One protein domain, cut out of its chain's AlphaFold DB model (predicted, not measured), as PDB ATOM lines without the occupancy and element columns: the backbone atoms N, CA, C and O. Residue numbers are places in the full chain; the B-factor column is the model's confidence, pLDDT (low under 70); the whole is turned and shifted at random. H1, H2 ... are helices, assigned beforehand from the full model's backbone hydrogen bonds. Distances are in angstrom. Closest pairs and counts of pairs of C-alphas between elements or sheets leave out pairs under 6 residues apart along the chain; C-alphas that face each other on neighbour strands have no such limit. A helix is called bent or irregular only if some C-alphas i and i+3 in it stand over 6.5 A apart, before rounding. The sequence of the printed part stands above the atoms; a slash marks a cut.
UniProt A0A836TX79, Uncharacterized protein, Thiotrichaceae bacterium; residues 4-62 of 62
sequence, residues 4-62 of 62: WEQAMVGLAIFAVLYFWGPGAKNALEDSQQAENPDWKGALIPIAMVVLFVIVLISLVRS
ATOM      1  N   TRP A   4     174.569 116.720 127.636       94.31
ATOM      2  CA  TRP A   4     173.820 116.321 126.444       94.31
ATOM      3  C   TRP A   4     172.882 117.411 125.916       94.31
ATOM      4  O   TRP A   4     172.802 117.599 124.705       94.31
ATOM      5  N   GLU A   5     172.235 118.184 126.794       91.81
ATOM      6  CA  GLU A   5     171.427 119.340 126.376       91.81
ATOM      7  C   GLU A   5     172.307 120.401 125.712       91.81
ATOM      8  O   GLU A   5     171.955 120.938 124.665       91.81
ATOM      9  N   GLN A   6     173.491 120.658 126.270       92.75
ATOM     10  CA  GLN A   6     174.439 121.609 125.692       92.75
ATOM     11  C   GLN A   6     174.941 121.151 124.313       92.75
ATOM     12  O   GLN A   6     175.074 121.971 123.404       92.75
ATOM     13  N   ALA A   7     175.165 119.847 124.130       95.44
ATOM     14  CA  ALA A   7     175.539 119.278 122.840       95.44
ATOM     15  C   ALA A   7     174.421 119.432 121.794       95.44
ATOM     16  O   ALA A   7     174.694 119.830 120.661       95.44
ATOM     17  N   MET A   8     173.162 119.186 122.174       95.56
ATOM     18  CA  MET A   8     172.014 119.372 121.279       95.56
ATOM     19  C   MET A   8     171.804 120.835 120.891       95.56
ATOM     20  O   MET A   8     171.539 121.122 119.726       95.56
ATOM     21  N   VAL A   9     171.977 121.767 121.833       95.94
ATOM     22  CA  VAL A   9     171.913 123.209 121.549       95.94
ATOM     23  C   VAL A   9     173.028 123.624 120.588       95.94
ATOM     24  O   VAL A   9     172.767 124.343 119.626       95.94
ATOM     25  N   GLY A  10     174.253 123.130 120.790       95.44
ATOM     26  CA  GLY A  10     175.365 123.376 119.870       95.44
ATOM     27  C   GLY A  10     175.079 122.870 118.454       95.44
ATOM     28  O   GLY A  10     175.278 123.601 117.485       95.44
ATOM     29  N   LEU A  11     174.534 121.657 118.334       96.81
ATOM     30  CA  LEU A  11     174.112 121.072 117.058       96.81
ATOM     31  C   LEU A  11     172.987 121.869 116.391       96.81
ATOM     32  O   LEU A  11     173.033 122.089 115.184       96.81
ATOM     33  N   ALA A  12     172.007 122.334 117.164       95.56
ATOM     34  CA  ALA A  12     170.911 123.150 116.656       95.56
ATOM     35  C   ALA A  12     171.413 124.495 116.113       95.56
ATOM     36  O   ALA A  12     171.052 124.877 115.003       95.56
ATOM     37  N   ILE A  13     172.299 125.179 116.844       96.00
ATOM     38  CA  ILE A  13     172.933 126.419 116.374       96.00
ATOM     39  C   ILE A  13     173.717 126.154 115.086       96.00
ATOM     40  O   ILE A  13     173.586 126.903 114.121       96.00
ATOM     41  N   PHE A  14     174.491 125.067 115.041       96.25
ATOM     42  CA  PHE A  14     175.271 124.712 113.860       96.25
ATOM     43  C   PHE A  14     174.380 124.420 112.649       96.25
ATOM     44  O   PHE A  14     174.653 124.908 111.556       96.25
ATOM     45  N   ALA A  15     173.280 123.688 112.840       95.31
ATOM     46  CA  ALA A  15     172.301 123.423 111.792       95.31
ATOM     47  C   ALA A  15     171.652 124.720 111.287       95.31
ATOM     48  O   ALA A  15     171.561 124.929 110.080       95.31
ATOM     49  N   VAL A  16     171.264 125.629 112.188       94.75
ATOM     50  CA  VAL A  16     170.700 126.931 111.808       94.75
ATOM     51  C   VAL A  16     171.697 127.736 110.977       94.75
ATOM     52  O   VAL A  16     171.351 128.222 109.903       94.75
ATOM     53  N   LEU A  17     172.950 127.833 111.420       93.75
ATOM     54  CA  LEU A  17     173.989 128.554 110.684       93.75
ATOM     55  C   LEU A  17     174.326 127.884 109.345       93.75
ATOM     56  O   LEU A  17     174.579 128.579 108.368       93.75
ATOM     57  N   TYR A  18     174.298 126.555 109.268       94.75
ATOM     58  CA  TYR A  18     174.600 125.828 108.037       94.75
ATOM     59  C   TYR A  18     173.491 125.965 106.984       94.75
ATOM     60  O   TYR A  18     173.782 126.233 105.821       94.75
ATOM     61  N   PHE A  19     172.224 125.821 107.382       92.00
ATOM     62  CA  PHE A  19     171.088 125.876 106.456       92.00
ATOM     63  C   PHE A  19     170.625 127.310 106.157       92.00
ATOM     64  O   PHE A  19     170.355 127.633 105.002       92.00
ATOM     65  N   TRP A  20     170.555 128.187 107.165       88.81
ATOM     66  CA  TRP A  20     170.055 129.562 107.012       88.81
ATOM     67  C   TRP A  20     171.153 130.626 106.945       88.81
ATOM     68  O   TRP A  20     170.903 131.713 106.428       88.81
ATOM     69  N   GLY A  21     172.374 130.339 107.400       86.19
ATOM     70  CA  GLY A  21     173.509 131.260 107.272       86.19
ATOM     71  C   GLY A  21     173.846 131.676 105.833       86.19
ATOM     72  O   GLY A  21     174.011 132.877 105.614       86.19
ATOM     73  N   PRO A  22     173.904 130.774 104.827       85.31
ATOM     74  CA  PRO A  22     174.153 131.197 103.447       85.31
ATOM     75  C   PRO A  22     173.012 132.059 102.892       85.31
ATOM     76  O   PRO A  22     173.273 133.040 102.203       85.31
ATOM     77  N   GLY A  23     171.758 131.763 103.252       84.00
ATOM     78  CA  GLY A  23     170.604 132.585 102.875       84.00
ATOM     79  C   GLY A  23     170.655 133.988 103.485       84.00
ATOM     80  O   GLY A  23     170.397 134.968 102.793       84.00
ATOM     81  N   ALA A  24     171.062 134.100 104.754       81.88
ATOM     82  CA  ALA A  24     171.279 135.390 105.405       81.88
ATOM     83  C   ALA A  24     172.423 136.177 104.748       81.88
ATOM     84  O   ALA A  24     172.296 137.381 104.545       81.88
ATOM     85  N   LYS A  25     173.519 135.506 104.368       77.19
ATOM     86  CA  LYS A  25     174.630 136.140 103.649       77.19
ATOM     87  C   LYS A  25     174.190 136.662 102.277       77.19
ATOM     88  O   LYS A  25     174.474 137.814 101.969       77.19
ATOM     89  N   ASN A  26     173.451 135.865 101.507       80.94
ATOM     90  CA  ASN A  26     172.928 136.281 100.205       80.94
ATOM     91  C   ASN A  26     171.962 137.463 100.342       80.94
ATOM     92  O   ASN A  26     172.106 138.446  99.633       80.94
ATOM     93  N   ALA A  27     171.053 137.434 101.320       78.81
ATOM     94  CA  ALA A  27     170.150 138.555 101.583       78.81
ATOM     95  C   ALA A  27     170.902 139.845 101.972       78.81
ATOM     96  O   ALA A  27     170.486 140.945 101.614       78.81
ATOM     97  N   LEU A  28     172.023 139.723 102.693       75.00
ATOM     98  CA  LEU A  28     172.886 140.859 103.025       75.00
ATOM     99  C   LEU A  28     173.646 141.387 101.800       75.00
ATOM    100  O   LEU A  28     173.782 142.600 101.656       75.00
ATOM    101  N   GLU A  29     174.136 140.512 100.925       77.62
ATOM    102  CA  GLU A  29     174.788 140.899  99.668       77.62
ATOM    103  C   GLU A  29     173.795 141.546  98.692       77.62
ATOM    104  O   GLU A  29     174.093 142.611  98.151       77.62
ATOM    105  N   ASP A  30     172.586 140.998  98.563       74.69
ATOM    106  CA  ASP A  30     171.487 141.574  97.780       74.69
ATOM    107  C   ASP A  30     171.085 142.953  98.323       74.69
ATOM    108  O   ASP A  30     170.844 143.885  97.559       74.69
ATOM    109  N   SER A  31     171.093 143.136  99.649       67.12
ATOM    110  CA  SER A  31     170.831 144.441 100.274       67.12
ATOM    111  C   SER A  31     171.923 145.486 100.002       67.12
ATOM    112  O   SER A  31     171.648 146.687 100.028       67.12
ATOM    113  N   GLN A  32     173.160 145.038  99.751       68.38
ATOM    114  CA  GLN A  32     174.303 145.894  99.419       68.38
ATOM    115  C   GLN A  32     174.382 146.214  97.925       68.38
ATOM    116  O   GLN A  32     174.792 147.316  97.572       68.38
ATOM    117  N   GLN A  33     174.003 145.268  97.061       70.62
ATOM    118  CA  GLN A  33     173.956 145.447  95.606       70.62
ATOM    119  C   GLN A  33     172.656 146.102  95.126       70.62
ATOM    120  O   GLN A  33     172.567 146.492  93.962       70.62
ATOM    121  N   ALA A  34     171.660 146.252  96.001       69.69
ATOM    122  CA  ALA A  34     170.439 146.980  95.701       69.69
ATOM    123  C   ALA A  34     170.760 148.425  95.280       69.69
ATOM    124  O   ALA A  34     171.276 149.222  96.062       69.69
ATOM    125  N   GLU A  35     170.407 148.755  94.036       63.31
ATOM    126  CA  GLU A  35     170.625 150.060  93.398       63.31
ATOM    127  C   GLU A  35     169.966 151.213  94.186       63.31
ATOM    128  O   GLU A  35     170.474 152.333  94.201       63.31
ATOM    129  N   ASN A  36     168.893 150.906  94.930       63.91
ATOM    130  CA  ASN A  36     168.279 151.767  95.942       63.91
ATOM    131  C   ASN A  36     168.185 151.031  97.294       63.91
ATOM    132  O   ASN A  36     167.242 150.272  97.524       63.91
ATOM    133  N   PRO A  37     169.148 151.226  98.209       64.75
ATOM    134  CA  PRO A  37     169.109 150.617  99.530       64.75
ATOM    135  C   PRO A  37     168.037 151.267 100.429       64.75
ATOM    136  O   PRO A  37     168.321 152.163 101.228       64.75
ATOM    137  N   ASP A  38     166.796 150.779 100.344       69.50
ATOM    138  CA  ASP A  38     165.638 151.259 101.125       69.50
ATOM    139  C   ASP A  38     165.752 151.010 102.643       69.50
ATOM    140  O   ASP A  38     164.999 151.567 103.448       69.50
ATOM    141  N   TRP A  39     166.737 150.221 103.081       71.19
ATOM    142  CA  TRP A  39     166.970 149.912 104.495       71.19
ATOM    143  C   TRP A  39     167.317 151.151 105.330       71.19
ATOM    144  O   TRP A  39     166.888 151.264 106.481       71.19
ATOM    145  N   LYS A  40     168.043 152.120 104.753       72.31
ATOM    146  CA  LYS A  40     168.321 153.405 105.420       72.31
ATOM    147  C   LYS A  40     167.043 154.226 105.591       72.31
ATOM    148  O   LYS A  40     166.880 154.886 106.613       72.31
ATOM    149  N   GLY A  41     166.135 154.151 104.615       78.06
ATOM    150  CA  GLY A  41     164.830 154.810 104.654       78.06
ATOM    151  C   GLY A  41     163.918 154.234 105.735       78.06
ATOM    152  O   GLY A  41     163.258 154.995 106.435       78.06
ATOM    153  N   ALA A  42     163.949 152.913 105.942       85.25
ATOM    154  CA  ALA A  42     163.208 152.238 107.011       85.25
ATOM    155  C   ALA A  42     163.790 152.487 108.417       85.25
ATOM    156  O   ALA A  42     163.059 152.445 109.407       85.25
ATOM    157  N   LEU A  43     165.088 152.794 108.528       87.56
ATOM    158  CA  LEU A  43     165.735 153.052 109.816       87.56
ATOM    159  C   LEU A  43     165.138 154.270 110.539       87.56
ATOM    160  O   LEU A  43     164.962 154.231 111.753       87.56
ATOM    161  N   ILE A  44     164.797 155.330 109.801       89.75
ATOM    162  CA  ILE A  44     164.223 156.566 110.354       89.75
ATOM    163  C   ILE A  44     162.873 156.318 111.061       89.75
ATOM    164  O   ILE A  44     162.771 156.647 112.245       89.75
ATOM    165  N   PRO A  45     161.840 155.733 110.416       93.06
ATOM    166  CA  PRO A  45     160.567 155.461 111.077       93.06
ATOM    167  C   PRO A  45     160.711 154.444 112.217       93.06
ATOM    168  O   PRO A  45     160.080 154.620 113.255       93.06
ATOM    169  N   ILE A  46     161.579 153.433 112.089       94.88
ATOM    170  CA  ILE A  46     161.834 152.471 113.176       94.88
ATOM    171  C   ILE A  46     162.440 153.178 114.393       94.88
ATOM    172  O   ILE A  46     161.939 153.026 115.508       94.88
ATOM    173  N   ALA A  47     163.486 153.982 114.192       95.62
ATOM    174  CA  ALA A  47     164.125 154.731 115.269       95.62
ATOM    175  C   ALA A  47     163.140 155.696 115.946       95.62
ATOM    176  O   ALA A  47     163.132 155.806 117.171       95.62
ATOM    177  N   MET A  48     162.264 156.339 115.169       97.00
ATOM    178  CA  MET A  48     161.211 157.211 115.690       97.00
ATOM    179  C   MET A  48     160.234 156.454 116.600       97.00
ATOM    180  O   MET A  48     159.929 156.927 117.692       97.00
ATOM    181  N   VAL A  49     159.789 155.260 116.191       97.69
ATOM    182  CA  VAL A  49     158.904 154.409 117.004       97.69
ATOM    183  C   VAL A  49     159.600 153.962 118.292       97.69
ATOM    184  O   VAL A  49     159.011 154.045 119.367       97.69
ATOM    185  N   VAL A  50     160.864 153.539 118.214       97.75
ATOM    186  CA  VAL A  50     161.644 153.129 119.394       97.75
ATOM    187  C   VAL A  50     161.805 154.290 120.379       97.75
ATOM    188  O   VAL A  50     161.549 154.119 121.571       97.75
ATOM    189  N   LEU A  51     162.167 155.483 119.896       97.94
ATOM    190  CA  LEU A  51     162.276 156.683 120.729       97.94
ATOM    191  C   LEU A  51     160.938 157.054 121.371       97.94
ATOM    192  O   LEU A  51     160.903 157.371 122.559       97.94
ATOM    193  N   PHE A  52     159.839 156.967 120.622       98.00
ATOM    194  CA  PHE A  52     158.500 157.215 121.149       98.00
ATOM    195  C   PHE A  52     158.161 156.270 122.309       98.00
ATOM    196  O   PHE A  52     157.741 156.728 123.371       98.00
ATOM    197  N   VAL A  53     158.426 154.967 122.163       98.00
ATOM    198  CA  VAL A  53     158.218 153.981 123.236       98.00
ATOM    199  C   VAL A  53     159.079 154.294 124.464       98.00
ATOM    200  O   VAL A  53     158.579 154.234 125.585       98.00
ATOM    201  N   ILE A  54     160.346 154.675 124.278       97.88
ATOM    202  CA  ILE A  54     161.233 155.069 125.388       97.88
ATOM    203  C   ILE A  54     160.666 156.283 126.137       97.88
ATOM    204  O   ILE A  54     160.646 156.281 127.367       97.88
ATOM    205  N   VAL A  55     160.170 157.295 125.416       97.38
ATOM    206  CA  VAL A  55     159.525 158.474 126.019       97.38
ATOM    207  C   VAL A  55     158.297 158.069 126.830       97.38
ATOM    208  O   VAL A  55     158.165 158.507 127.972       97.38
ATOM    209  N   LEU A  56     157.435 157.198 126.292       97.69
ATOM    210  CA  LEU A  56     156.267 156.695 127.020       97.69
ATOM    211  C   LEU A  56     156.667 155.976 128.315       97.69
ATOM    212  O   LEU A  56     156.098 156.249 129.368       97.69
ATOM    213  N   ILE A  57     157.672 155.097 128.258       97.50
ATOM    214  CA  ILE A  57     158.175 154.383 129.441       97.50
ATOM    215  C   ILE A  57     158.736 155.371 130.471       97.50
ATOM    216  O   ILE A  57     158.474 155.223 131.664       97.50
ATOM    217  N   SER A  58     159.488 156.380 130.023       96.50
ATOM    218  CA  SER A  58     160.072 157.407 130.892       96.50
ATOM    219  C   SER A  58     158.998 158.224 131.614       96.50
ATOM    220  O   SER A  58     159.097 158.429 132.819       96.50
ATOM    221  N   LEU A  59     157.937 158.624 130.905       96.81
ATOM    222  CA  LEU A  59     156.817 159.380 131.478       96.81
ATOM    223  C   LEU A  59     156.014 158.581 132.508       96.81
ATOM    224  O   LEU A  59     155.514 159.163 133.459       96.81
ATOM    225  N   VAL A  60     155.880 157.265 132.323       95.88
ATOM    226  CA  VAL A  60     155.147 156.392 133.260       95.88
ATOM    227  C   VAL A  60     155.986 156.034 134.490       95.88
ATOM    228  O   VAL A  60     155.435 155.740 135.546       95.88
ATOM    229  N   ARG A  61     157.315 155.999 134.350       87.75
ATOM    230  CA  ARG A  61     158.241 155.612 135.426       87.75
ATOM    231  C   ARG A  61     158.735 156.800 136.269       87.75
ATOM    232  O   ARG A  61     159.333 156.557 137.317       87.75
ATOM    233  N   SER A  62     158.521 158.030 135.798       69.25
ATOM    234  CA  SER A  62     158.731 159.287 136.535       69.25
ATOM    235  C   SER A  62     157.603 159.567 137.520       69.25
ATOM    236  O   SER A  62     157.904 160.311 138.478       69.25
TER     237      SER A  62
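Overview. This is residues 4 to 62 of the 62 residues of an uncharacterized protein of Thiotrichaceae bacterium (UniProt A0A836TX79). Two long helices, H1 and H2, form an open, flat V with its tip at the turn of residues 34 to 38; H1 itself bends partway along. The printed part has 59 residues, with H1 then H2 and no named strand: the class is all helix. It is extended, with a radius of gyration of the C-alphas of 18.9 A, and spans 46 by 42 by 8 A.

Arrangement. H1, residues 4 to 33, was assigned as one helix by its hydrogen bonds but is bent: C-alphas 19 and 22 are 6.8 A apart. Its arms H1a, residues 4 to 19, and H1b, residues 22 to 33, stand at a steep tilt of 40 degrees. H1b and H2, residues 39 to 61, are close but not clearly touching; their closest C-alphas, of Ser 31 and Trp 39, are 7.9 A apart. Their lines are only just about perpendicular, at 73 degrees. H1a and H2 are apart. Every O i to N i+4 pair is within hydrogen-bond range in H1a and H1b, and 17 of 19 in H2.

Along the chain. H1a begins at C-alpha 4 (173.820, 116.321, 126.444) and is 22.3 A long; H1b is 16.3 A. H2 is 32.6 A, ending at C-alpha 61 (158.241, 155.612, 135.426).

Size, cuts and confidence. The farthest C-alphas, of Trp 4 and Glu 35, are 47.3 A apart. The printed part has no cut, and the link is tight. pLDDT is under 70 at residues 31 to 32, 34 to 38 and 62.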